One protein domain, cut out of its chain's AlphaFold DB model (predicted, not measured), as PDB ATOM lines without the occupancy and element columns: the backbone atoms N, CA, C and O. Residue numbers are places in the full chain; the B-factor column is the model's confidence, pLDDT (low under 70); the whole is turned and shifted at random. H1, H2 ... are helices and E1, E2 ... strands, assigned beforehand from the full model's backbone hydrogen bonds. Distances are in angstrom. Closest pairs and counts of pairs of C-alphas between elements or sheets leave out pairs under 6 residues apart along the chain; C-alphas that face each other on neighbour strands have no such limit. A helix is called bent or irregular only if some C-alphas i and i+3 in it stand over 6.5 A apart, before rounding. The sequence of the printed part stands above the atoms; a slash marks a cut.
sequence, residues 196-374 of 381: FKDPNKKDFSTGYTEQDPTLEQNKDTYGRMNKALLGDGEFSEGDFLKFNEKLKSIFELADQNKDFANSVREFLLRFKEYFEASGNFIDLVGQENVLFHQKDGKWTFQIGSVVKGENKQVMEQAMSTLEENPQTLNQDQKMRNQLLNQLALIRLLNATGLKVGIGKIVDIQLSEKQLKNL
ATOM      1  N   PHE A 196      22.936  25.787  26.645       84.81
ATOM      2  CA  PHE A 196      23.927  24.712  26.531       84.81
ATOM      3  C   PHE A 196      23.355  23.462  25.847       84.81
ATOM      4  O   PHE A 196      24.099  22.671  25.270       84.81
ATOM      5  N   LYS A 197      22.028  23.304  25.841       86.69
ATOM      6  CA  LYS A 197      21.326  22.212  25.157       86.69
ATOM      7  C   LYS A 197      20.929  22.565  23.721       86.69
ATOM      8  O   LYS A 197      20.484  21.675  23.004       86.69
ATOM      9  N   ASP A 198      21.066  23.823  23.299       90.19
ATOM     10  CA  ASP A 198      20.719  24.250  21.942       90.19
ATOM     11  C   ASP A 198      21.707  23.636  20.928       90.19
ATOM     12  O   ASP A 198      22.905  23.924  20.985       90.19
ATOM     13  N   PRO A 199      21.251  22.793  19.983       91.06
ATOM     14  CA  PRO A 199      22.129  22.220  18.966       91.06
ATOM     15  C   PRO A 199      22.601  23.248  17.925       91.06
ATOM     16  O   PRO A 199      23.551  22.978  17.194       91.06
ATOM     17  N   ASN A 200      21.951  24.412  17.832       92.75
ATOM     18  CA  ASN A 200      22.266  25.445  16.844       92.75
ATOM     19  C   ASN A 200      23.228  26.517  17.366       92.75
ATOM     20  O   ASN A 200      23.672  27.367  16.584       92.75
ATOM     21  N   LYS A 201      23.568  26.471  18.659       95.44
ATOM     22  CA  LYS A 201      24.532  27.384  19.270       95.44
ATOM     23  C   LYS A 201      25.900  27.283  18.596       95.44
ATOM     24  O   LYS A 201      26.281  26.244  18.051       95.44
ATOM     25  N   LYS A 202      26.659  28.370  18.655       96.69
ATOM     26  CA  LYS A 202      28.036  28.437  18.169       96.69
ATOM     27  C   LYS A 202      28.970  28.667  19.343       96.69
ATOM     28  O   LYS A 202      28.923  29.724  19.965       96.69
ATOM     29  N   ASP A 203      29.793  27.663  19.624       95.69
ATOM     30  CA  ASP A 203      30.838  27.745  20.640       95.69
ATOM     31  C   ASP A 203      32.011  28.581  20.130       95.69
ATOM     32  O   ASP A 203      32.718  28.192  19.196       95.69
ATOM     33  N   PHE A 204      32.195  29.748  20.738       96.75
ATOM     34  CA  PHE A 204      33.306  30.639  20.458       96.75
ATOM     35  C   PHE A 204      34.467  30.315  21.389       96.75
ATOM     36  O   PHE A 204      34.720  30.985  22.389       96.75
ATOM     37  N   SER A 205      35.175  29.252  21.029       94.44
ATOM     38  CA  SER A 205      36.352  28.786  21.745       94.44
ATOM     39  C   SER A 205      37.488  28.479  20.770       94.44
ATOM     40  O   SER A 205      37.272  28.225  19.586       94.44
ATOM     41  N   THR A 206      38.718  28.441  21.268       92.38
ATOM     42  CA  THR A 206      39.932  28.058  20.538       92.38
ATOM     43  C   THR A 206      40.616  26.870  21.219       92.38
ATOM     44  O   THR A 206      40.128  26.365  22.228       92.38
ATOM     45  N   GLY A 207      41.659  26.328  20.605       89.69
ATOM     46  CA  GLY A 207      42.574  25.372  21.221       89.69
ATOM     47  C   GLY A 207      43.991  25.940  21.242       89.69
ATOM     48  O   GLY A 207      44.240  27.040  20.748       89.69
ATOM     49  N   TYR A 208      44.935  25.181  21.788       90.12
ATOM     50  CA  TYR A 208      46.349  25.525  21.680       90.12
ATOM     51  C   TYR A 208      46.840  25.155  20.281       90.12
ATOM     52  O   TYR A 208      46.942  23.973  19.959       90.12
ATOM     53  N   THR A 209      47.150  26.148  19.446       90.38
ATOM     54  CA  THR A 209      47.696  25.898  18.102       90.38
ATOM     55  C   THR A 209      48.990  25.090  18.170       90.38
ATOM     56  O   THR A 209      49.233  24.229  17.336       90.38
ATOM     57  N   GLU A 210      49.783  25.311  19.214       90.12
ATOM     58  CA  GLU A 210      51.038  24.620  19.492       90.12
ATOM     59  C   GLU A 210      50.862  23.116  19.787       90.12
ATOM     60  O   GLU A 210      51.842  22.377  19.796       90.12
ATOM     61  N   GLN A 211      49.628  22.650  20.016       88.12
ATOM     62  CA  GLN A 211      49.286  21.231  20.164       88.12
ATOM     63  C   GLN A 211      48.745  20.600  18.871       88.12
ATOM     64  O   GLN A 211      48.427  19.410  18.864       88.12
ATOM     65  N   ASP A 212      48.604  21.368  17.787       89.19
ATOM     66  CA  ASP A 212      48.093  20.839  16.528       89.19
ATOM     67  C   ASP A 212      49.092  19.819  15.941       89.19
ATOM     68  O   ASP A 212      50.256  20.158  15.700       89.19
ATOM     69  N   PRO A 213      48.671  18.567  15.672       89.56
ATOM     70  CA  PRO A 213      49.567  17.522  15.178       89.56
ATOM     71  C   PRO A 213      50.124  17.817  13.779       89.56
ATOM     72  O   PRO A 213      51.065  17.155  13.341       89.56
ATOM     73  N   THR A 214      49.536  18.784  13.069       91.69
ATOM     74  CA  THR A 214      49.947  19.211  11.736       91.69
ATOM     75  C   THR A 214      50.852  20.447  11.739       91.69
ATOM     76  O   THR A 214      51.243  20.913  10.663       91.69
ATOM     77  N   LEU A 215      51.188  21.001  12.912       91.69
ATOM     78  CA  LEU A 215      51.961  22.242  13.029       91.69
ATOM     79  C   LEU A 215      53.294  22.164  12.286       91.69
ATOM     80  O   LEU A 215      53.588  23.047  11.485       91.69
ATOM     81  N   GLU A 216      54.062  21.089  12.477       90.94
ATOM     82  CA  GLU A 216      55.382  20.938  11.851       90.94
ATOM     83  C   GLU A 216      55.308  20.915  10.317       90.94
ATOM     84  O   GLU A 216      56.135  21.530   9.646       90.94
ATOM     85  N   GLN A 217      54.285  20.279   9.728       93.50
ATOM     86  CA  GLN A 217      54.097  20.296   8.270       93.50
ATOM     87  C   GLN A 217      53.576  21.648   7.759       93.50
ATOM     88  O   GLN A 217      53.667  21.922   6.564       93.50
ATOM     89  N   ASN A 218      53.025  22.487   8.638       94.44
ATOM     90  CA  ASN A 218      52.427  23.783   8.310       94.44
ATOM     91  C   ASN A 218      53.166  24.953   8.985       94.44
ATOM     92  O   ASN A 218      52.568  26.007   9.213       94.44
ATOM     93  N   LYS A 219      54.464  24.799   9.279       92.94
ATOM     94  CA  LYS A 219      55.246  25.783  10.040       92.94
ATOM     95  C   LYS A 219      55.249  27.179   9.411       92.94
ATOM     96  O   LYS A 219      55.087  28.171  10.116       92.94
ATOM     97  N   ASP A 220      55.331  27.269   8.085       94.88
ATOM     98  CA  ASP A 220      55.263  28.557   7.382       94.88
ATOM     99  C   ASP A 220      53.898  29.237   7.562       94.88
ATOM    100  O   ASP A 220      53.815  30.454   7.729       94.88
ATOM    101  N   THR A 221      52.819  28.452   7.545       95.94
ATOM    102  CA  THR A 221      51.451  28.933   7.785       95.94
ATOM    103  C   THR A 221      51.286  29.409   9.224       95.94
ATOM    104  O   THR A 221      50.738  30.486   9.452       95.94
ATOM    105  N   TYR A 222      51.836  28.669  10.186       94.94
ATOM    106  CA  TYR A 222      51.883  29.075  11.589       94.94
ATOM    107  C   TYR A 222      52.655  30.392  11.782       94.94
ATOM    108  O   TYR A 222      52.156  31.318  12.424       94.94
ATOM    109  N   GLY A 223      53.828  30.527  11.154       94.44
ATOM    110  CA  GLY A 223      54.637  31.747  11.194       94.44
ATOM    111  C   GLY A 223      53.919  32.964  10.603       94.44
ATOM    112  O   GLY A 223      53.899  34.028  11.227       94.44
ATOM    113  N   ARG A 224      53.269  32.818   9.435       95.88
ATOM    114  CA  ARG A 224      52.450  33.890   8.834       95.88
ATOM    115  C   ARG A 224      51.278  34.281   9.730       95.88
ATOM    116  O   ARG A 224      51.072  35.471   9.963       95.88
ATOM    117  N   MET A 225      50.561  33.297  10.278       96.19
ATOM    118  CA  MET A 225      49.454  33.529  11.207       96.19
ATOM    119  C   MET A 225      49.915  34.311  12.445       96.19
ATOM    120  O   MET A 225      49.302  35.319  12.794       96.19
ATOM    121  N   ASN A 226      51.008  33.894  13.091       95.44
ATOM    122  CA  ASN A 226      51.557  34.591  14.256       95.44
ATOM    123  C   ASN A 226      51.984  36.015  13.918       95.44
ATOM    124  O   ASN A 226      51.633  36.942  14.643       95.44
ATOM    125  N   LYS A 227      52.682  36.208  12.794       94.56
ATOM    126  CA  LYS A 227      53.080  37.546  12.358       94.56
ATOM    127  C   LYS A 227      51.861  38.443  12.147       94.56
ATOM    128  O   LYS A 227      51.902  39.596  12.547       94.56
ATOM    129  N   ALA A 228      50.772  37.932  11.577       95.69
ATOM    130  CA  ALA A 228      49.556  38.712  11.362       95.69
ATOM    131  C   ALA A 228      48.805  39.050  12.657       95.69
ATOM    132  O   ALA A 228      48.386  40.187  12.870       95.69
ATOM    133  N   LEU A 229      48.627  38.064  13.537       96.62
ATOM    134  CA  LEU A 229      47.751  38.193  14.703       96.62
ATOM    135  C   LEU A 229      48.457  38.750  15.943       96.62
ATOM    136  O   LEU A 229      47.791  39.344  16.789       96.62
ATOM    137  N   LEU A 230      49.781  38.596  16.025       95.38
ATOM    138  CA  LEU A 230      50.622  38.967  17.170       95.38
ATOM    139  C   LEU A 230      51.749  39.951  16.796       95.38
ATOM    140  O   LEU A 230      52.570  40.279  17.644       95.38
ATOM    141  N   GLY A 231      51.814  40.411  15.542       91.69
ATOM    142  CA  GLY A 231      52.783  41.396  15.038       91.69
ATOM    143  C   GLY A 231      52.224  42.154  13.825       91.69
ATOM    144  O   GLY A 231      51.008  42.267  13.691       91.69
ATOM    145  N   ASP A 232      53.064  42.619  12.900       88.12
ATOM    146  CA  ASP A 232      52.626  43.499  11.791       88.12
ATOM    147  C   ASP A 232      52.412  42.784  10.445       88.12
ATOM    148  O   ASP A 232      52.728  43.307   9.377       88.12
ATOM    149  N   GLY A 233      51.935  41.542  10.469       90.81
ATOM    150  CA  GLY A 233      51.650  40.772   9.256       90.81
ATOM    151  C   GLY A 233      50.268  41.038   8.655       90.81
ATOM    152  O   GLY A 233      49.345  41.492   9.331       90.81
ATOM    153  N   GLU A 234      50.104  40.673   7.385       94.81
ATOM    154  CA  GLU A 234      48.796  40.646   6.728       94.81
ATOM    155  C   GLU A 234      48.000  39.403   7.138       94.81
ATOM    156  O   GLU A 234      48.517  38.284   7.144       94.81
ATOM    157  N   PHE A 235      46.725  39.595   7.475       96.75
ATOM    158  CA  PHE A 235      45.856  38.516   7.926       96.75
ATOM    159  C   PHE A 235      45.300  37.688   6.768       96.75
ATOM    160  O   PHE A 235      44.704  38.216   5.832       96.75
ATOM    161  N   SER A 236      45.436  36.368   6.897       98.00
ATOM    162  CA  SER A 236      44.798  35.369   6.046       98.00
ATOM    163  C   SER A 236      43.871  34.503   6.896       98.00
ATOM    164  O   SER A 236      44.318  33.785   7.793       98.00
ATOM    165  N   GLU A 237      42.574  34.538   6.590       97.44
ATOM    166  CA  GLU A 237      41.579  33.672   7.229       97.44
ATOM    167  C   GLU A 237      41.912  32.186   7.034       97.44
ATOM    168  O   GLU A 237      41.788  31.399   7.968       97.44
ATOM    169  N   GLY A 238      42.396  31.808   5.847       97.50
ATOM    170  CA  GLY A 238      42.779  30.428   5.550       97.50
ATOM    171  C   GLY A 238      43.939  29.931   6.414       97.50
ATOM    172  O   GLY A 238      43.901  28.793   6.879       97.50
ATOM    173  N   ASP A 239      44.930  30.789   6.680       97.62
ATOM    174  CA  ASP A 239      46.063  30.447   7.549       97.62
ATOM    175  C   ASP A 239      45.603  30.251   9.007       97.62
ATOM    176  O   ASP A 239      46.046  29.319   9.672       97.62
ATOM    177  N   PHE A 240      44.673  31.081   9.496       97.50
ATOM    178  CA  PHE A 240      44.117  30.952  10.848       97.50
ATOM    179  C   PHE A 240      43.219  29.716  11.006       97.50
ATOM    180  O   PHE A 240      43.377  28.944  11.958       97.50
ATOM    181  N   LEU A 241      42.291  29.500  10.068       96.94
ATOM    182  CA  LEU A 241      41.353  28.375  10.110       96.94
ATOM    183  C   LEU A 241      42.042  27.024   9.905       96.94
ATOM    184  O   LEU A 241      41.495  26.010  10.334       96.94
ATOM    185  N   LYS A 242      43.253  26.996   9.331       96.25
ATOM    186  CA  LYS A 242      44.072  25.781   9.222       96.25
ATOM    187  C   LYS A 242      44.298  25.097  10.575       96.25
ATOM    188  O   LYS A 242      44.306  23.874  10.613       96.25
ATOM    189  N   PHE A 243      44.440  25.882  11.644       95.06
ATOM    190  CA  PHE A 243      44.650  25.410  13.019       95.06
ATOM    191  C   PHE A 243      43.404  25.548  13.905       95.06
ATOM    192  O   PHE A 243      43.421  25.186  15.078       95.06
ATOM    193  N   ASN A 244      42.323  26.122  13.371       94.94
ATOM    194  CA  ASN A 244      41.124  26.482  14.128       94.94
ATOM    195  C   ASN A 244      39.846  26.110  13.369       94.94
ATOM    196  O   ASN A 244      38.896  26.890  13.299       94.94
ATOM    197  N   GLU A 245      39.808  24.906  12.794       93.50
ATOM    198  CA  GLU A 245      38.739  24.471  11.883       93.50
ATOM    199  C   GLU A 245      37.331  24.596  12.492       93.50
ATOM    200  O   GLU A 245      36.387  24.971  11.795       93.50
ATOM    201  N   LYS A 246      37.183  24.387  13.810       92.19
ATOM    202  CA  LYS A 246      35.897  24.551  14.515       92.19
ATOM    203  C   LYS A 246      35.269  25.942  14.341       92.19
ATOM    204  O   LYS A 246      34.045  26.068  14.324       92.19
ATOM    205  N   LEU A 247      36.088  26.978  14.149       96.06
ATOM    206  CA  LEU A 247      35.633  28.358  13.965       96.06
ATOM    207  C   LEU A 247      35.174  28.656  12.539       96.06
ATOM    208  O   LEU A 247      34.550  29.691  12.317       96.06
ATOM    209  N   LYS A 248      35.414  27.756  11.577       96.69
ATOM    210  CA  LYS A 248      35.000  27.942  10.182       96.69
ATOM    211  C   LYS A 248      33.507  28.252  10.077       96.69
ATOM    212  O   LYS A 248      33.128  29.207   9.413       96.69
ATOM    213  N   SER A 249      32.672  27.519  10.816       95.56
ATOM    214  CA  SER A 249      31.219  27.741  10.805       95.56
ATOM    215  C   SER A 249      30.800  29.105  11.374       95.56
ATOM    216  O   SER A 249      29.786  29.655  10.953       95.56
ATOM    217  N   ILE A 250      31.574  29.665  12.308       97.31
ATOM    218  CA  ILE A 250      31.364  31.015  12.849       97.31
ATOM    219  C   ILE A 250      31.774  32.055  11.807       97.31
ATOM    220  O   ILE A 250      31.029  32.997  11.553       97.31
ATOM    221  N   PHE A 251      32.929  31.870  11.171       98.31
ATOM    222  CA  PHE A 251      33.454  32.796  10.171       98.31
ATOM    223  C   PHE A 251      32.558  32.851   8.924       98.31
ATOM    224  O   PHE A 251      32.186  33.939   8.490       98.31
ATOM    225  N   GLU A 252      32.121  31.701   8.412       97.94
ATOM    226  CA  GLU A 252      31.176  31.622   7.291       97.94
ATOM    227  C   GLU A 252      29.827  32.267   7.638       97.94
ATOM    228  O   GLU A 252      29.250  32.998   6.831       97.94
ATOM    229  N   LEU A 253      29.326  32.046   8.858       97.69
ATOM    230  CA  LEU A 253      28.076  32.656   9.306       97.69
ATOM    231  C   LEU A 253      28.201  34.180   9.450       97.69
ATOM    232  O   LEU A 253      27.246  34.891   9.138       97.69
ATOM    233  N   ALA A 254      29.360  34.693   9.867       98.00
ATOM    234  CA  ALA A 254      29.624  36.130   9.929       98.00
ATOM    235  C   ALA A 254      29.619  36.798   8.544       98.00
ATOM    236  O   ALA A 254      29.157  37.933   8.429       98.00
ATOM    237  N   ASP A 255      30.045  36.102   7.487       97.81
ATOM    238  CA  ASP A 255      29.933  36.628   6.117       97.81
ATOM    239  C   ASP A 255      28.483  36.662   5.628       97.81
ATOM    240  O   ASP A 255      28.057  37.591   4.937       97.81
ATOM    241  N   GLN A 256      27.718  35.625   5.967       97.81
ATOM    242  CA  GLN A 256      26.386  35.391   5.410       97.81
ATOM    243  C   GLN A 256      25.278  36.116   6.181       97.81
ATOM    244  O   GLN A 256      24.241  36.457   5.607       97.81
ATOM    245  N   ASN A 257      25.469  36.350   7.480       98.12
ATOM    246  CA  ASN A 257      24.446  36.876   8.370       98.12
ATOM    247  C   ASN A 257      24.930  38.142   9.092       98.12
ATOM    248  O   ASN A 257      25.706  38.095  10.044       98.12
ATOM    249  N   LYS A 258      24.400  39.296   8.663       97.25
ATOM    250  CA  LYS A 258      24.735  40.608   9.243       97.25
ATOM    251  C   LYS A 258      24.394  40.720  10.730       97.25
ATOM    252  O   LYS A 258      25.117  41.394  11.454       97.25
ATOM    253  N   ASP A 259      23.304  40.098  11.166       97.94
ATOM    254  CA  ASP A 259      22.860  40.130  12.560       97.94
ATOM    255  C   ASP A 259      23.819  39.330  13.455       97.94
ATOM    256  O   ASP A 259      24.289  39.840  14.468       97.94
ATOM    257  N   PHE A 260      24.248  38.149  12.998       98.50
ATOM    258  CA  PHE A 260      25.312  37.387  13.657       98.50
ATOM    259  C   PHE A 260      26.629  38.169  13.716       98.50
ATOM    260  O   PHE A 260      27.220  38.304  14.784       98.50
ATOM    261  N   ALA A 261      27.070  38.743  12.591       98.44
ATOM    262  CA  ALA A 261      28.292  39.543  12.550       98.44
ATOM    263  C   ALA A 261      28.239  40.739  13.515       98.44
ATOM    264  O   ALA A 261      29.247  41.081  14.129       98.44
ATOM    265  N   ASN A 262      27.072  41.370  13.673       98.38
ATOM    266  CA  ASN A 262      26.877  42.446  14.643       98.38
ATOM    267  C   ASN A 262      26.948  41.941  16.085       98.38
ATOM    268  O   ASN A 262      27.586  42.596  16.902       98.38
ATOM    269  N   SER A 263      26.375  40.773  16.384       98.38
ATOM    270  CA  SER A 263      26.499  40.150  17.705       98.38
ATOM    271  C   SER A 263      27.960  39.826  18.047       98.38
ATOM    272  O   SER A 263      28.418  40.117  19.151       98.38
ATOM    273  N   VAL A 264      28.735  39.318  17.079       98.62
ATOM    274  CA  VAL A 264      30.182  39.090  17.243       98.62
ATOM    275  C   VAL A 264      30.929  40.406  17.479       98.62
ATOM    276  O   VAL A 264      31.748  40.480  18.391       98.62
ATOM    277  N   ARG A 265      30.637  41.466  16.709       98.56
ATOM    278  CA  ARG A 265      31.231  42.800  16.932       98.56
ATOM    279  C   ARG A 265      30.939  43.320  18.332       98.56
ATOM    280  O   ARG A 265      31.852  43.812  18.984       98.56
ATOM    281  N   GLU A 266      29.693  43.211  18.780       98.31
ATOM    282  CA  GLU A 266      29.287  43.643  20.114       98.31
ATOM    283  C   GLU A 266      30.092  42.921  21.198       98.31
ATOM    284  O   GLU A 266      30.695  43.577  22.046       98.31
ATOM    285  N   PHE A 267      30.166  41.588  21.131       98.50
ATOM    286  CA  PHE A 267      30.966  40.794  22.062       98.50
ATOM    287  C   PHE A 267      32.435  41.248  22.087       98.50
ATOM    288  O   PHE A 267      32.990  41.478  23.161       98.50
ATOM    289  N   LEU A 268      33.065  41.413  20.919       98.56
ATOM    290  CA  LEU A 268      34.482  41.777  20.824       98.56
ATOM    291  C   LEU A 268      34.772  43.200  21.315       98.56
ATOM    292  O   LEU A 268      35.804  43.421  21.946       98.56
ATOM    293  N   LEU A 269      33.884  44.159  21.049       98.25
ATOM    294  CA  LEU A 269      34.029  45.534  21.535       98.25
ATOM    295  C   LEU A 269      33.861  45.603  23.056       98.25
ATOM    296  O   LEU A 269      34.681  46.223  23.726       98.25
ATOM    297  N   ARG A 270      32.880  44.885  23.613       98.00
ATOM    298  CA  ARG A 270      32.712  44.762  25.071       98.00
ATOM    299  C   ARG A 270      33.903  44.065  25.723       98.00
ATOM    300  O   ARG A 270      34.371  44.508  26.768       98.00
ATOM    301  N   PHE A 271      34.438  43.019  25.088       97.38
ATOM    302  CA  PHE A 271      35.665  42.375  25.553       97.38
ATOM    303  C   PHE A 271      36.845  43.347  25.544       97.38
ATOM    304  O   PHE A 271      37.597  43.386  26.512       97.38
ATOM    305  N   LYS A 272      37.009  44.137  24.476       97.00
ATOM    306  CA  LYS A 272      38.078  45.135  24.381       97.00
ATOM    307  C   LYS A 272      38.009  46.127  25.540       97.00
ATOM    308  O   LYS A 272      39.006  46.302  26.231       97.00
ATOM    309  N   GLU A 273      36.834  46.696  25.801       96.75
ATOM    310  CA  GLU A 273      36.620  47.616  26.925       96.75
ATOM    311  C   GLU A 273      36.902  46.950  28.283       96.75
ATOM    312  O   GLU A 273      37.586  47.528  29.129       96.75
ATOM    313  N   TYR A 274      36.427  45.715  28.479       95.31
ATOM    314  CA  TYR A 274      36.703  44.926  29.681       95.31
ATOM    315  C   TYR A 274      38.206  44.697  29.880       95.31
ATOM    316  O   TYR A 274      38.729  44.943  30.967       95.31
ATOM    317  N   PHE A 275      38.911  44.247  28.842       94.62
ATOM    318  CA  PHE A 275      40.339  43.952  28.896       94.62
ATOM    319  C   PHE A 275      41.176  45.218  29.113       94.62
ATOM    320  O   PHE A 275      42.093  45.210  29.931       94.62
ATOM    321  N   GLU A 276      40.861  46.315  28.423       93.69
ATOM    322  CA  GLU A 276      41.569  47.590  28.573       93.69
ATOM    323  C   GLU A 276      41.411  48.174  29.982       93.69
ATOM    324  O   GLU A 276      42.364  48.738  30.521       93.69
ATOM    325  N   ALA A 277      40.236  48.014  30.598       93.00
ATOM    326  CA  ALA A 277      39.973  48.546  31.926       93.00
ATOM    327  C   ALA A 277      40.492  47.656  33.067       93.00
ATOM    328  O   ALA A 277      40.997  48.177  34.061       93.00
ATOM    329  N   SER A 278      40.352  46.336  32.940       91.00
ATOM    330  CA  SER A 278      40.662  45.379  34.014       91.00
ATOM    331  C   SER A 278      42.042  44.733  33.878       91.00
ATOM    332  O   SER A 278      42.618  44.255  34.854       91.00
ATOM    333  N   GLY A 279      42.568  44.664  32.654       91.12
ATOM    334  CA  GLY A 279      43.717  43.837  32.305       91.12
ATOM    335  C   GLY A 279      43.443  42.330  32.355       91.12
ATOM    336  O   GLY A 279      44.381  41.557  32.178       91.12
ATOM    337  N   ASN A 280      42.212  41.880  32.604       90.94
ATOM    338  CA  ASN A 280      41.879  40.467  32.768       90.94
ATOM    339  C   ASN A 280      41.464  39.825  31.442       90.94
ATOM    340  O   ASN A 280      40.749  40.418  30.636       90.94
ATOM    341  N   PHE A 281      41.866  38.572  31.238       91.50
ATOM    342  CA  PHE A 281      41.356  37.748  30.145       91.50
ATOM    343  C   PHE A 281      40.093  36.991  30.568       91.50
ATOM    344  O   PHE A 281      39.818  36.808  31.756       91.50
ATOM    345  N   ILE A 282      39.344  36.522  29.570       92.38
ATOM    346  CA  ILE A 282      38.300  35.512  29.750       92.38
ATOM    347  C   ILE A 282      38.747  34.207  29.092       92.38
ATOM    348  O   ILE A 282      39.450  34.216  28.082       92.38
ATOM    349  N   ASP A 283      38.334  33.084  29.659       90.31
ATOM    350  CA  ASP A 283      38.666  31.761  29.163       90.31
ATOM    351  C   ASP A 283      37.917  31.437  27.870       90.31
ATOM    352  O   ASP A 283      36.746  31.068  27.903       90.31
ATOM    353  N   LEU A 284      38.612  31.514  26.740       92.25
ATOM    354  CA  LEU A 284      38.115  31.048  25.441       92.25
ATOM    355  C   LEU A 284      38.794  29.751  24.989       92.25
ATOM    356  O   LEU A 284      38.546  29.300  23.878       92.25
ATOM    357  N   VAL A 285      39.657  29.140  25.807       88.88
ATOM    358  CA  VAL A 285      40.158  27.781  25.535       88.88
ATOM    359  C   VAL A 285      39.186  26.739  26.084       88.88
ATOM    360  O   VAL A 285      38.991  25.688  25.472       88.88
ATOM    361  N   GLY A 286      38.537  27.036  27.213       83.81
ATOM    362  CA  GLY A 286      37.392  26.270  27.695       83.81
ATOM    363  C   GLY A 286      36.245  26.269  26.679       83.81
ATOM    364  O   GLY A 286      35.889  27.307  26.120       83.81
ATOM    365  N   GLN A 287      35.681  25.087  26.428       86.56
ATOM    366  CA  GLN A 287      34.526  24.925  25.547       86.56
ATOM    367  C   GLN A 287      33.258  25.465  26.206       86.56
ATOM    368  O   GLN A 287      33.098  25.380  27.421       86.56
ATOM    369  N   GLU A 288      32.352  25.981  25.380       88.06
ATOM    370  CA  GLU A 288      31.032  26.489  25.766       88.06
ATOM    371  C   GLU A 288      31.060  27.655  26.769       88.06
ATOM    372  O   GLU A 288      30.057  27.988  27.393       88.06
ATOM    373  N   ASN A 289      32.197  28.332  26.891       90.50
ATOM    374  CA  ASN A 289      32.350  29.503  27.748       90.50
ATOM    375  C   ASN A 289      31.715  30.761  27.148       90.50
ATOM    376  O   ASN A 289      31.185  31.596  27.882       90.50
ATOM    377  N   VAL A 290      31.739  30.887  25.821       95.75
ATOM    378  CA  VAL A 290      31.047  31.942  25.080       95.75
ATOM    379  C   VAL A 290      30.251  31.290  23.962       95.75
ATOM    380  O   VAL A 290      30.806  30.644  23.076       95.75
ATOM    381  N   LEU A 291      28.937  31.457  24.011       96.75
ATOM    382  CA  LEU A 291      28.001  30.830  23.091       96.75
ATOM    383  C   LEU A 291      27.232  31.904  22.340       96.75
ATOM    384  O   LEU A 291      26.476  32.658  22.949       96.75
ATOM    385  N   PHE A 292      27.357  31.936  21.017       97.88
ATOM    386  CA  PHE A 292      26.434  32.700  20.185       97.88
ATOM    387  C   PHE A 292      25.205  31.853  19.876       97.88
ATOM    388  O   PHE A 292      25.320  30.684  19.501       97.88
ATOM    389  N   HIS A 293      24.022  32.436  20.007       96.81
ATOM    390  CA  HIS A 293      22.762  31.737  19.780       96.81
ATOM    391  C   HIS A 293      21.673  32.696  19.310       96.81
ATOM    392  O   HIS A 293      21.831  33.916  19.362       96.81
ATOM    393  N   GLN A 294      20.552  32.138  18.863       95.44
ATOM    394  CA  GLN A 294      19.378  32.932  18.533       95.44
ATOM    395  C   GLN A 294      18.439  33.042  19.736       95.44
ATOM    396  O   GLN A 294      18.155  32.060  20.422       95.44
ATOM    397  N   LYS A 295      17.927  34.249  19.964       92.25
ATOM    398  CA  LYS A 295      16.879  34.566  20.932       92.25
ATOM    399  C   LYS A 295      15.880  35.499  20.261       92.25
ATOM    400  O   LYS A 295      16.268  36.523  19.704       92.25
ATOM    401  N   ASP A 296      14.607  35.109  20.247       91.44
ATOM    402  CA  ASP A 296      13.524  35.872  19.606       91.44
ATOM    403  C   ASP A 296      13.827  36.261  18.141       91.44
ATOM    404  O   ASP A 296      13.517  37.358  17.678       91.44
ATOM    405  N   GLY A 297      14.479  35.351  17.405       91.25
ATOM    406  CA  GLY A 297      14.848  35.536  15.998       91.25
ATOM    407  C   GLY A 297      16.075  36.419  15.745       91.25
ATOM    408  O   GLY A 297      16.391  36.665  14.582       91.25
ATOM    409  N   LYS A 298      16.774  36.875  16.793       95.38
ATOM    410  CA  LYS A 298      18.013  37.659  16.696       95.38
ATOM    411  C   LYS A 298      19.195  36.910  17.290       95.38
ATOM    412  O   LYS A 298      19.044  36.198  18.279       95.38
ATOM    413  N   TRP A 299      20.368  37.085  16.706       97.56
ATOM    414  CA  TRP A 299      21.620  36.599  17.255       97.56
ATOM    415  C   TRP A 299      22.040  37.428  18.461       97.56
ATOM    416  O   TRP A 299      21.993  38.656  18.466       97.56
ATOM    417  N   THR A 300      22.457  36.721  19.497       96.81
ATOM    418  CA  THR A 300      23.022  37.272  20.718       96.81
ATOM    419  C   THR A 300      24.084  36.306  21.241       96.81
ATOM    420  O   THR A 300      24.350  35.268  20.624       96.81
ATOM    421  N   PHE A 301      24.703  36.637  22.368       97.12
ATOM    422  CA  PHE A 301      25.695  35.788  23.010       97.12
ATOM    423  C   PHE A 301      25.426  35.639  24.503       97.12
ATOM    424  O   PHE A 301      24.893  36.544  25.146       97.12
ATOM    425  N   GLN A 302      25.841  34.496  25.038       95.94
ATOM    426  CA  GLN A 302      25.843  34.190  26.458       95.94
ATOM    427  C   GLN A 302      27.258  33.792  26.881       95.94
ATOM    428  O   GLN A 302      27.912  32.974  26.236       95.94
ATOM    429  N   ILE A 303      27.701  34.358  27.993       94.31
ATOM    430  CA  ILE A 303      28.969  34.111  28.657       94.31
ATOM    431  C   ILE A 303      28.685  33.270  29.898       94.31
ATOM    432  O   ILE A 303      27.862  33.636  30.744       94.31
ATOM    433  N   GLY A 304      29.340  32.115  29.965       88.31
ATOM    434  CA  GLY A 304      29.334  31.221  31.111       88.31
ATOM    435  C   GLY A 304      30.360  31.636  32.161       88.31
ATOM    436  O   GLY A 304      30.559  32.817  32.438       88.31
ATOM    437  N   SER A 305      31.030  30.653  32.755       81.69
ATOM    438  CA  SER A 305      32.039  30.904  33.791       81.69
ATOM    439  C   SER A 305      33.415  30.970  33.173       81.69
ATOM    440  O   SER A 305      34.104  29.965  33.023       81.69
ATOM    441  N   VAL A 306      33.775  32.184  32.788       80.19
ATOM    442  CA  VAL A 306      34.940  32.446  31.943       80.19
ATOM    443  C   VAL A 306      36.073  33.136  32.685       80.19
ATOM    444  O   VAL A 306      37.170  33.282  32.159       80.19
ATOM    445  N   VAL A 307      35.822  33.594  33.905       78.38
ATOM    446  CA  VAL A 307      36.806  34.334  34.681       78.38
ATOM    447  C   VAL A 307      37.911  33.385  35.151       78.38
ATOM    448  O   VAL A 307      37.666  32.413  35.863       78.38
ATOM    449  N   LYS A 308      39.153  33.689  34.767       73.69
ATOM    450  CA  LYS A 308      40.373  33.009  35.226       73.69
ATOM    451  C   LYS A 308      41.313  33.997  35.914       73.69
ATOM    452  O   LYS A 308      41.103  35.202  35.905       73.69
ATOM    453  N   GLY A 309      42.380  33.483  36.524       69.44
ATOM    454  CA  GLY A 309      43.467  34.302  37.080       69.44
ATOM    455  C   GLY A 309      44.441  34.865  36.034       69.44
ATOM    456  O   GLY A 309      45.511  35.337  36.405       69.44
ATOM    457  N   GLU A 310      44.124  34.756  34.743       78.12
ATOM    458  CA  GLU A 310      44.966  35.233  33.647       78.12
ATOM    459  C   GLU A 310      44.753  36.727  33.426       78.12
ATOM    460  O   GLU A 310      43.636  37.186  33.190       78.12
ATOM    461  N   ASN A 311      45.842  37.487  33.473       86.50
ATOM    462  CA  ASN A 311      45.812  38.930  33.294       86.50
ATOM    463  C   ASN A 311      47.033  39.423  32.507       86.50
ATOM    464  O   ASN A 311      47.995  38.686  32.260       86.50
ATOM    465  N   LYS A 312      46.972  40.690  32.114       89.00
ATOM    466  CA  LYS A 312      47.979  41.391  31.326       89.00
ATOM    467  C   LYS A 312      49.347  41.403  32.006       89.00
ATOM    468  O   LYS A 312      50.341  41.172  31.333       89.00
ATOM    469  N   GLN A 313      49.409  41.577  33.325       90.25
ATOM    470  CA  GLN A 313      50.682  41.586  34.053       90.25
ATOM    471  C   GLN A 313      51.402  40.230  33.957       90.25
ATOM    472  O   GLN A 313      52.603  40.179  33.700       90.25
ATOM    473  N   VAL A 314      50.671  39.127  34.132       87.31
ATOM    474  CA  VAL A 314      51.219  37.768  33.985       87.31
ATOM    475  C   VAL A 314      51.680  37.521  32.546       87.31
ATOM    476  O   VAL A 314      52.738  36.934  32.329       87.31
ATOM    477  N   MET A 315      50.921  38.016  31.566       90.56
ATOM    478  CA  MET A 315      51.285  37.929  30.152       90.56
ATOM    479  C   MET A 315      52.595  38.664  29.856       90.56
ATOM    480  O   MET A 315      53.488  38.103  29.229       90.56
ATOM    481  N   GLU A 316      52.732  39.903  30.333       91.56
ATOM    482  CA  GLU A 316      53.928  40.729  30.143       91.56
ATOM    483  C   GLU A 316      55.169  40.073  30.763       91.56
ATOM    484  O   GLU A 316      56.229  40.036  30.138       91.56
ATOM    485  N   GLN A 317      55.033  39.471  31.949       91.25
ATOM    486  CA  GLN A 317      56.110  38.700  32.585       91.25
ATOM    487  C   GLN A 317      56.535  37.498  31.737       91.25
ATOM    488  O   GLN A 317      57.730  37.272  31.513       91.25
ATOM    489  N   ALA A 318      55.567  36.736  31.228       91.12
ATOM    490  CA  ALA A 318      55.854  35.588  30.383       91.12
ATOM    491  C   ALA A 318      56.470  36.001  29.034       91.12
ATOM    492  O   ALA A 318      57.390  35.342  28.553       91.12
ATOM    493  N   MET A 319      56.035  37.123  28.451       91.62
ATOM    494  CA  MET A 319      56.612  37.690  27.226       91.62
ATOM    495  C   MET A 319      58.036  38.222  27.426       91.62
ATOM    496  O   MET A 319      58.868  38.049  26.536       91.62
ATOM    497  N   SER A 320      58.344  38.830  28.578       91.69
ATOM    498  CA  SER A 320      59.719  39.233  28.924       91.69
ATOM    499  C   SER A 320      60.621  38.006  29.036       91.69
ATOM    500  O   SER A 320      61.714  37.969  28.482       91.69
ATOM    501  N   THR A 321      60.116  36.941  29.668       92.31
ATOM    502  CA  THR A 321      60.839  35.669  29.792       92.31
ATOM    503  C   THR A 321      61.059  35.019  28.424       92.31
ATOM    504  O   THR A 321      62.150  34.521  28.150       92.31
ATOM    505  N   LEU A 322      60.056  35.068  27.538       93.25
ATOM    506  CA  LEU A 322      60.162  34.585  26.159       93.25
ATOM    507  C   LEU A 322      61.244  35.338  25.377       93.25
ATOM    508  O   LEU A 322      61.997  34.720  24.632       93.25
ATOM    509  N   GLU A 323      61.324  36.658  25.541       93.25
ATOM    510  CA  GLU A 323      62.325  37.515  24.898       93.25
ATOM    511  C   GLU A 323      63.742  37.222  25.419       93.25
ATOM    512  O   GLU A 323      64.687  37.131  24.632       93.25
ATOM    513  N   GLU A 324      63.910  37.076  26.733       91.25
ATOM    514  CA  GLU A 324      65.215  36.936  27.389       91.25
ATOM    515  C   GLU A 324      65.782  35.517  27.302       91.25
ATOM    516  O   GLU A 324      66.925  35.334  26.878       91.25
ATOM    517  N   ASN A 325      64.997  34.515  27.710       89.06
ATOM    518  CA  ASN A 325      65.416  33.120  27.769       89.06
ATOM    519  C   ASN A 325      64.212  32.158  27.658       89.06
ATOM    520  O   ASN A 325      63.647  31.750  28.681       89.06
ATOM    521  N   PRO A 326      63.857  31.698  26.442       89.06
ATOM    522  CA  PRO A 326      62.734  30.778  26.244       89.06
ATOM    523  C   PRO A 326      62.896  29.438  26.985       89.06
ATOM    524  O   PRO A 326      61.903  28.770  27.275       89.06
ATOM    525  N   GLN A 327      64.119  29.039  27.362       89.19
ATOM    526  CA  GLN A 327      64.330  27.799  28.118       89.19
ATOM    527  C   GLN A 327      63.773  27.866  29.542       89.19
ATOM    528  O   GLN A 327      63.354  26.835  30.068       89.19
ATOM    529  N   THR A 328      63.689  29.057  30.143       89.56
ATOM    530  CA  THR A 328      63.038  29.243  31.447       89.56
ATOM    531  C   THR A 328      61.560  28.852  31.374       89.56
ATOM    532  O   THR A 328      61.069  28.136  32.242       89.56
ATOM    533  N   LEU A 329      60.860  29.215  30.292       89.06
ATOM    534  CA  LEU A 329      59.469  28.803  30.060       89.06
ATOM    535  C   LEU A 329      59.353  27.286  29.837       89.06
ATOM    536  O   LEU A 329      58.408  26.643  30.287       89.06
ATOM    537  N   ASN A 330      60.332  26.657  29.187       88.06
ATOM    538  CA  ASN A 330      60.336  25.198  29.047       88.06
ATOM    539  C   ASN A 330      60.478  24.471  30.403       88.06
ATOM    540  O   ASN A 330      59.982  23.351  30.545       88.06
ATOM    541  N   GLN A 331      61.083  25.111  31.407       89.88
ATOM    542  CA  GLN A 331      61.225  24.579  32.767       89.88
ATOM    543  C   GLN A 331      60.036  24.938  33.675       89.88
ATOM    544  O   GLN A 331      59.626  24.115  34.491       89.88
ATOM    545  N   ASP A 332      59.438  26.120  33.503       90.50
ATOM    546  CA  ASP A 332      58.244  26.554  34.231       90.50
ATOM    547  C   ASP A 332      56.963  26.225  33.446       90.50
ATOM    548  O   ASP A 332      56.464  27.004  32.628       90.50
ATOM    549  N   GLN A 333      56.395  25.050  33.726       87.94
ATOM    550  CA  GLN A 333      55.154  24.598  33.093       87.94
ATOM    551  C   GLN A 333      53.980  25.557  33.329       87.94
ATOM    552  O   GLN A 333      53.140  25.715  32.442       87.94
ATOM    553  N   LYS A 334      53.898  26.199  34.500       87.62
ATOM    554  CA  LYS A 334      52.782  27.091  34.825       87.62
ATOM    555  C   LYS A 334      52.852  28.344  33.960       87.62
ATOM    556  O   LYS A 334      51.867  28.672  33.301       87.62
ATOM    557  N   MET A 335      54.011  29.000  33.926       88.94
ATOM    558  CA  MET A 335      54.208  30.216  33.138       88.94
ATOM    559  C   MET A 335      54.089  29.944  31.635       88.94
ATOM    560  O   MET A 335      53.450  30.714  30.920       88.94
ATOM    561  N   ARG A 336      54.611  28.807  31.154       90.12
ATOM    562  CA  ARG A 336      54.431  28.377  29.761       90.12
ATOM    563  C   ARG A 336      52.964  28.188  29.398       90.12
ATOM    564  O   ARG A 336      52.525  28.709  28.379       90.12
ATOM    565  N   ASN A 337      52.199  27.472  30.219       87.62
ATOM    566  CA  ASN A 337      50.780  27.244  29.944       87.62
ATOM    567  C   ASN A 337      49.988  28.557  29.949       87.62
ATOM    568  O   ASN A 337      49.110  28.736  29.109       87.62
ATOM    569  N   GLN A 338      50.318  29.484  30.854       88.56
ATOM    570  CA  GLN A 338      49.709  30.815  30.886       88.56
ATOM    571  C   GLN A 338      50.000  31.600  29.603       88.56
ATOM    572  O   GLN A 338      49.061  32.095  28.982       88.56
ATOM    573  N   LEU A 339      51.264  31.643  29.165       91.00
ATOM    574  CA  LEU A 339      51.659  32.296  27.916       91.00
ATOM    575  C   LEU A 339      50.893  31.727  26.719       91.00
ATOM    576  O   LEU A 339      50.267  32.472  25.972       91.00
ATOM    577  N   LEU A 340      50.928  30.405  26.542       91.12
ATOM    578  CA  LEU A 340      50.323  29.751  25.383       91.12
ATOM    579  C   LEU A 340      48.799  29.884  25.382       91.12
ATOM    580  O   LEU A 340      48.212  30.084  24.319       91.12
ATOM    581  N   ASN A 341      48.161  29.847  26.558       90.62
ATOM    582  CA  ASN A 341      46.732  30.128  26.671       90.62
ATOM    583  C   ASN A 341      46.442  31.556  26.199       90.62
ATOM    584  O   ASN A 341      45.688  31.753  25.252       90.62
ATOM    585  N   GLN A 342      47.122  32.553  26.765       92.19
ATOM    586  CA  GLN A 342      46.900  33.957  26.413       92.19
ATOM    587  C   GLN A 342      47.157  34.242  24.927       92.19
ATOM    588  O   GLN A 342      46.360  34.933  24.296       92.19
ATOM    589  N   LEU A 343      48.198  33.660  24.325       93.88
ATOM    590  CA  LEU A 343      48.441  33.792  22.886       93.88
ATOM    591  C   LEU A 343      47.322  33.157  22.049       93.88
ATOM    592  O   LEU A 343      46.898  33.757  21.060       93.88
ATOM    593  N   ALA A 344      46.801  31.990  22.438       94.12
ATOM    594  CA  ALA A 344      45.656  31.376  21.766       94.12
ATOM    595  C   ALA A 344      44.406  32.274  21.829       94.12
ATOM    596  O   ALA A 344      43.763  32.500  20.799       94.12
ATOM    597  N   LEU A 345      44.105  32.846  23.002       95.12
ATOM    598  CA  LEU A 345      42.995  33.791  23.188       95.12
ATOM    599  C   LEU A 345      43.150  35.021  22.287       95.12
ATOM    600  O   LEU A 345      42.215  35.414  21.593       95.12
ATOM    601  N   ILE A 346      44.344  35.612  22.262       96.06
ATOM    602  CA  ILE A 346      44.615  36.819  21.480       96.06
ATOM    603  C   ILE A 346      44.495  36.543  19.985       96.06
ATOM    604  O   ILE A 346      43.872  37.331  19.275       96.06
ATOM    605  N   ARG A 347      45.033  35.417  19.497       97.00
ATOM    606  CA  ARG A 347      44.870  35.007  18.093       97.00
ATOM    607  C   ARG A 347      43.393  34.897  17.727       97.00
ATOM    608  O   ARG A 347      42.994  35.463  16.713       97.00
ATOM    609  N   LEU A 348      42.587  34.233  18.561       97.69
ATOM    610  CA  LEU A 348      41.143  34.102  18.356       97.69
ATOM    611  C   LEU A 348      40.455  35.471  18.263       97.69
ATOM    612  O   LEU A 348      39.740  35.748  17.297       97.69
ATOM    613  N   LEU A 349      40.688  36.334  19.250       97.88
ATOM    614  CA  LEU A 349      40.069  37.655  19.332       97.88
ATOM    615  C   LEU A 349      40.482  38.542  18.150       97.88
ATOM    616  O   LEU A 349      39.624  39.130  17.496       97.88
ATOM    617  N   ASN A 350      41.775  38.588  17.823       98.12
ATOM    618  CA  ASN A 350      42.301  39.401  16.727       98.12
ATOM    619  C   ASN A 350      41.844  38.890  15.357       98.12
ATOM    620  O   ASN A 350      41.407  39.696  14.537       98.12
ATOM    621  N   ALA A 351      41.877  37.577  15.111       98.31
ATOM    622  CA  ALA A 351      41.391  36.999  13.857       98.31
ATOM    623  C   ALA A 351      39.901  37.293  13.655       98.31
ATOM    624  O   ALA A 351      39.481  37.677  12.564       98.31
ATOM    625  N   THR A 352      39.107  37.172  14.720       98.31
ATOM    626  CA  THR A 352      37.664  37.425  14.655       98.31
ATOM    627  C   THR A 352      37.364  38.917  14.488       98.31
ATOM    628  O   THR A 352      36.499  39.279  13.695       98.31
ATOM    629  N   GLY A 353      38.110  39.801  15.158       98.25
ATOM    630  CA  GLY A 353      37.986  41.250  14.980       98.25
ATOM    631  C   GLY A 353      38.310  41.702  13.555       98.25
ATOM    632  O   GLY A 353      37.567  42.490  12.963       98.25
ATOM    633  N   LEU A 354      39.359  41.133  12.955       97.75
ATOM    634  CA  LEU A 354      39.703  41.356  11.549       97.75
ATOM    635  C   LEU A 354      38.617  40.812  10.612       97.75
ATOM    636  O   LEU A 354      38.204  41.525   9.700       97.75
ATOM    637  N   LYS A 355      38.083  39.612  10.885       97.56
ATOM    638  CA  LYS A 355      36.972  39.006  10.130       97.56
ATOM    639  C   LYS A 355      35.737  39.901  10.079       97.56
ATOM    640  O   LYS A 355      35.148  40.082   9.018       97.56
ATOM    641  N   VAL A 356      35.346  40.488  11.209       97.94
ATOM    642  CA  VAL A 356      34.167  41.368  11.267       97.94
ATOM    643  C   VAL A 356      34.490  42.839  10.976       97.94
ATOM    644  O   VAL A 356      33.595  43.684  11.050       97.94
ATOM    645  N   GLY A 357      35.727  43.163  10.593       96.88
ATOM    646  CA  GLY A 357      36.120  44.490  10.115       96.88
ATOM    647  C   GLY A 357      36.282  45.555  11.203       96.88
ATOM    648  O   GLY A 357      36.114  46.736  10.910       96.88
ATOM    649  N   ILE A 358      36.587  45.162  12.444       97.44
ATOM    650  CA  ILE A 358      36.850  46.089  13.566       97.44
ATOM    651  C   ILE A 358      38.325  46.121  13.997       97.44
ATOM    652  O   ILE A 358      38.675  46.797  14.960       97.44
ATOM    653  N   GLY A 359      39.198  45.422  13.265       95.81
ATOM    654  CA  GLY A 359      40.634  45.379  13.539       95.81
ATOM    655  C   GLY A 359      41.005  44.425  14.677       95.81
ATOM    656  O   GLY A 359      40.223  43.557  15.061       95.81
ATOM    657  N   LYS A 360      42.226  44.572  15.199       96.69
ATOM    658  CA  LYS A 360      42.702  43.790  16.346       96.69
ATOM    659  C   LYS A 360      42.030  44.253  17.638       96.69
ATOM    660  O   LYS A 360      41.806  45.445  17.858       96.69
ATOM    661  N   ILE A 361      41.726  43.282  18.488       97.31
ATOM    662  CA  ILE A 361      40.996  43.462  19.742       97.31
ATOM    663  C   ILE A 361      41.966  43.643  20.899       97.31
ATOM    664  O   ILE A 361      41.795  44.556  21.700       97.31
ATOM    665  N   VAL A 362      43.004  42.809  20.944       94.44
ATOM    666  CA  VAL A 362      44.095  42.917  21.909       94.44
ATOM    667  C   VAL A 362      45.338  43.355  21.155       94.44
ATOM    668  O   VAL A 362      45.886  42.605  20.340       94.44
ATOM    669  N   ASP A 363      45.754  44.589  21.417       84.69
ATOM    670  CA  ASP A 363      46.932  45.184  20.799       84.69
ATOM    671  C   ASP A 363      48.190  44.760  21.562       84.69
ATOM    672  O   ASP A 363      48.627  45.400  22.519       84.69
ATOM    673  N   ILE A 364      48.719  43.601  21.172       83.69
ATOM    674  CA  ILE A 364      50.059  43.158  21.539       83.69
ATOM    675  C   ILE A 364      50.894  43.036  20.271       83.69
ATOM    676  O   ILE A 364      50.442  42.503  19.252       83.69
ATOM    677  N   GLN A 365      52.128  43.514  20.353       87.19
ATOM    678  CA  GLN A 365      53.082  43.453  19.260       87.19
ATOM    679  C   GLN A 365      54.320  42.725  19.767       87.19
ATOM    680  O   GLN A 365      55.146  43.286  20.487       87.19
ATOM    681  N   LEU A 366      54.406  41.440  19.434       91.25
ATOM    682  CA  LEU A 366      55.587  40.645  19.716       91.25
ATOM    683  C   LEU A 366      56.743  41.120  18.837       91.25
ATOM    684  O   LEU A 366      56.580  41.361  17.638       91.25
ATOM    685  N   SER A 367      57.927  41.209  19.436       91.31
ATOM    686  CA  SER A 367      59.165  41.475  18.712       91.31
ATOM    687  C   SER A 367      59.475  40.330  17.733       91.31
ATOM    688  O   SER A 367      59.021  39.194  17.902       91.31
ATOM    689  N   GLU A 368      60.320  40.584  16.729       90.19
ATOM    690  CA  GLU A 368      60.815  39.511  15.850       90.19
ATOM    691  C   GLU A 368      61.528  38.401  16.640       90.19
ATOM    692  O   GLU A 368      61.448  37.224  16.281       90.19
ATOM    693  N   LYS A 369      62.196  38.762  17.743       92.62
ATOM    694  CA  LYS A 369      62.886  37.816  18.619       92.62
ATOM    695  C   LYS A 369      61.901  36.985  19.439       92.62
ATOM    696  O   LYS A 369      62.063  35.772  19.484       92.62
ATOM    697  N   GLN A 370      60.849  37.582  19.997       93.69
ATOM    698  CA  GLN A 370      59.753  36.858  20.652       93.69
ATOM    699  C   GLN A 370      59.057  35.890  19.697       93.69
ATOM    700  O   GLN A 370      58.855  34.731  20.050       93.69
ATOM    701  N   LEU A 371      58.729  36.337  18.480       91.38
ATOM    702  CA  LEU A 371      58.107  35.488  17.462       91.38
ATOM    703  C   LEU A 371      58.997  34.294  17.106       91.38
ATOM    704  O   LEU A 371      58.504  33.175  17.016       91.38
ATOM    705  N   LYS A 372      60.307  34.516  16.952       90.12
ATOM    706  CA  LYS A 372      61.272  33.441  16.710       90.12
ATOM    707  C   LYS A 372      61.387  32.491  17.905       90.12
ATOM    708  O   LYS A 372      61.391  31.280  17.719       90.12
ATOM    709  N   ASN A 373      61.472  33.027  19.120       92.38
ATOM    710  CA  ASN A 373      61.617  32.237  20.341       92.38
ATOM    711  C   ASN A 373      60.362  31.407  20.650       92.38
ATOM    712  O   ASN A 373      60.462  30.388  21.329       92.38
ATOM    713  N   LEU A 374      59.192  31.807  20.144       89.44
ATOM    714  CA  LEU A 374      57.956  31.045  20.300       89.44
ATOM    715  C   LEU A 374      58.043  29.653  19.653       89.44
ATOM    716  O   LEU A 374      57.493  28.702  20.203       89.44
TER     717      LEU A 374
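Overview. This is residues 196 to 374 of the 381 residues of an uncharacterized protein of Candidatus Uhrbacteria bacterium GW2011_GWF2_46_218 (UniProt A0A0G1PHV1). The hairpin of E2 and E3 makes one end of an elongated body, with part of H4 packed on it, and H5, H6 and H8 gather at the other end. The longest helix, H7, runs slanting through the middle between the small pair E1 and E4 and the helices H1, H2 and H3. The printed part has 179 residues, with named elements in the order H1 H2 H3 H4 E1 E2 E3 E4 H5 H6 H7 H8, mostly helix; both two-stranded sheets, E2 - E3 and E1 - E4, are antiparallel. It is compact, with a radius of gyration of the C-alphas of 16.1 A and spans of 53 by 33 by 27 A.

Along the chain. E2, residues 290 to 295, begins at C-alpha 290 (31.047, 31.942, 25.080) and is 15.0 A long; E3, residues 298 to 303, is 16.6 A long. E1 is residues 280 to 282 and E4 residues 307 to 311. H4, residues 258 to 278, is 29.8 A long, and H7, residues 333 to 355, is 32.6 A long. H1, residues 216 to 230, begins at C-alpha 216 (55.382, 20.938, 11.851) and is irregular, with C-alphas 217 and 220 8.4 A apart. H2 is residues 237 to 241; H3, residues 245 to 256, is only just irregular, with C-alphas 246 and 249 6.8 A apart. H5 is residues 312 to 324, H6 residues 326 to 331, and H8, residues 368 to 374, ends at C-alpha 374 (57.956, 31.045, 20.300).

Arrangement. In the hairpin E2 and E3, N 293 and O 300 are within hydrogen-bond range at 2.9 A. The closest C-alphas of H4 and E3, Phe 260 and Trp 299, are 5.2 A apart. H3 and H4 touch only at the corner, at Ala 254 and Ala 261, C-alphas 4.5 A apart. Across E1 and E4, N 281 and O 310 are 3.0 A apart. H7 is the hub, touching six helices. Among them, H5 is about perpendicular, only just, at 72 degrees, with the closest C-alphas, Ala 318 and Leu 339, 5.9 A apart. Residues 226 to 230 of H1 touch H7, the C-alphas of Leu 229 and Arg 347 being closest at 5.5 A. H1 and H2 touch, with the C-alphas of Thr 221 and Asp 239 closest at 5.6 A. H5 touches H6, closest C-alphas Thr 321 and Thr 328 at 7.0 A, and H8, closest C-alphas Glu 323 and Gln 370 at 5.0 A. Every O i to N i+4 pair is within hydrogen-bond range in H2, H4, H5, H6, H7 and H8, against 9 of 11 in H1 and 6 of 8 in H3.

Size, cuts and confidence. The two farthest C-alphas, Asp 296 and Asn 325, are 52.6 A apart. The printed part has no cut. The link from H7 to H8 is long, with 12 residues. Mean pLDDT of the printed part is 93.0; residue 309 alone is under 70.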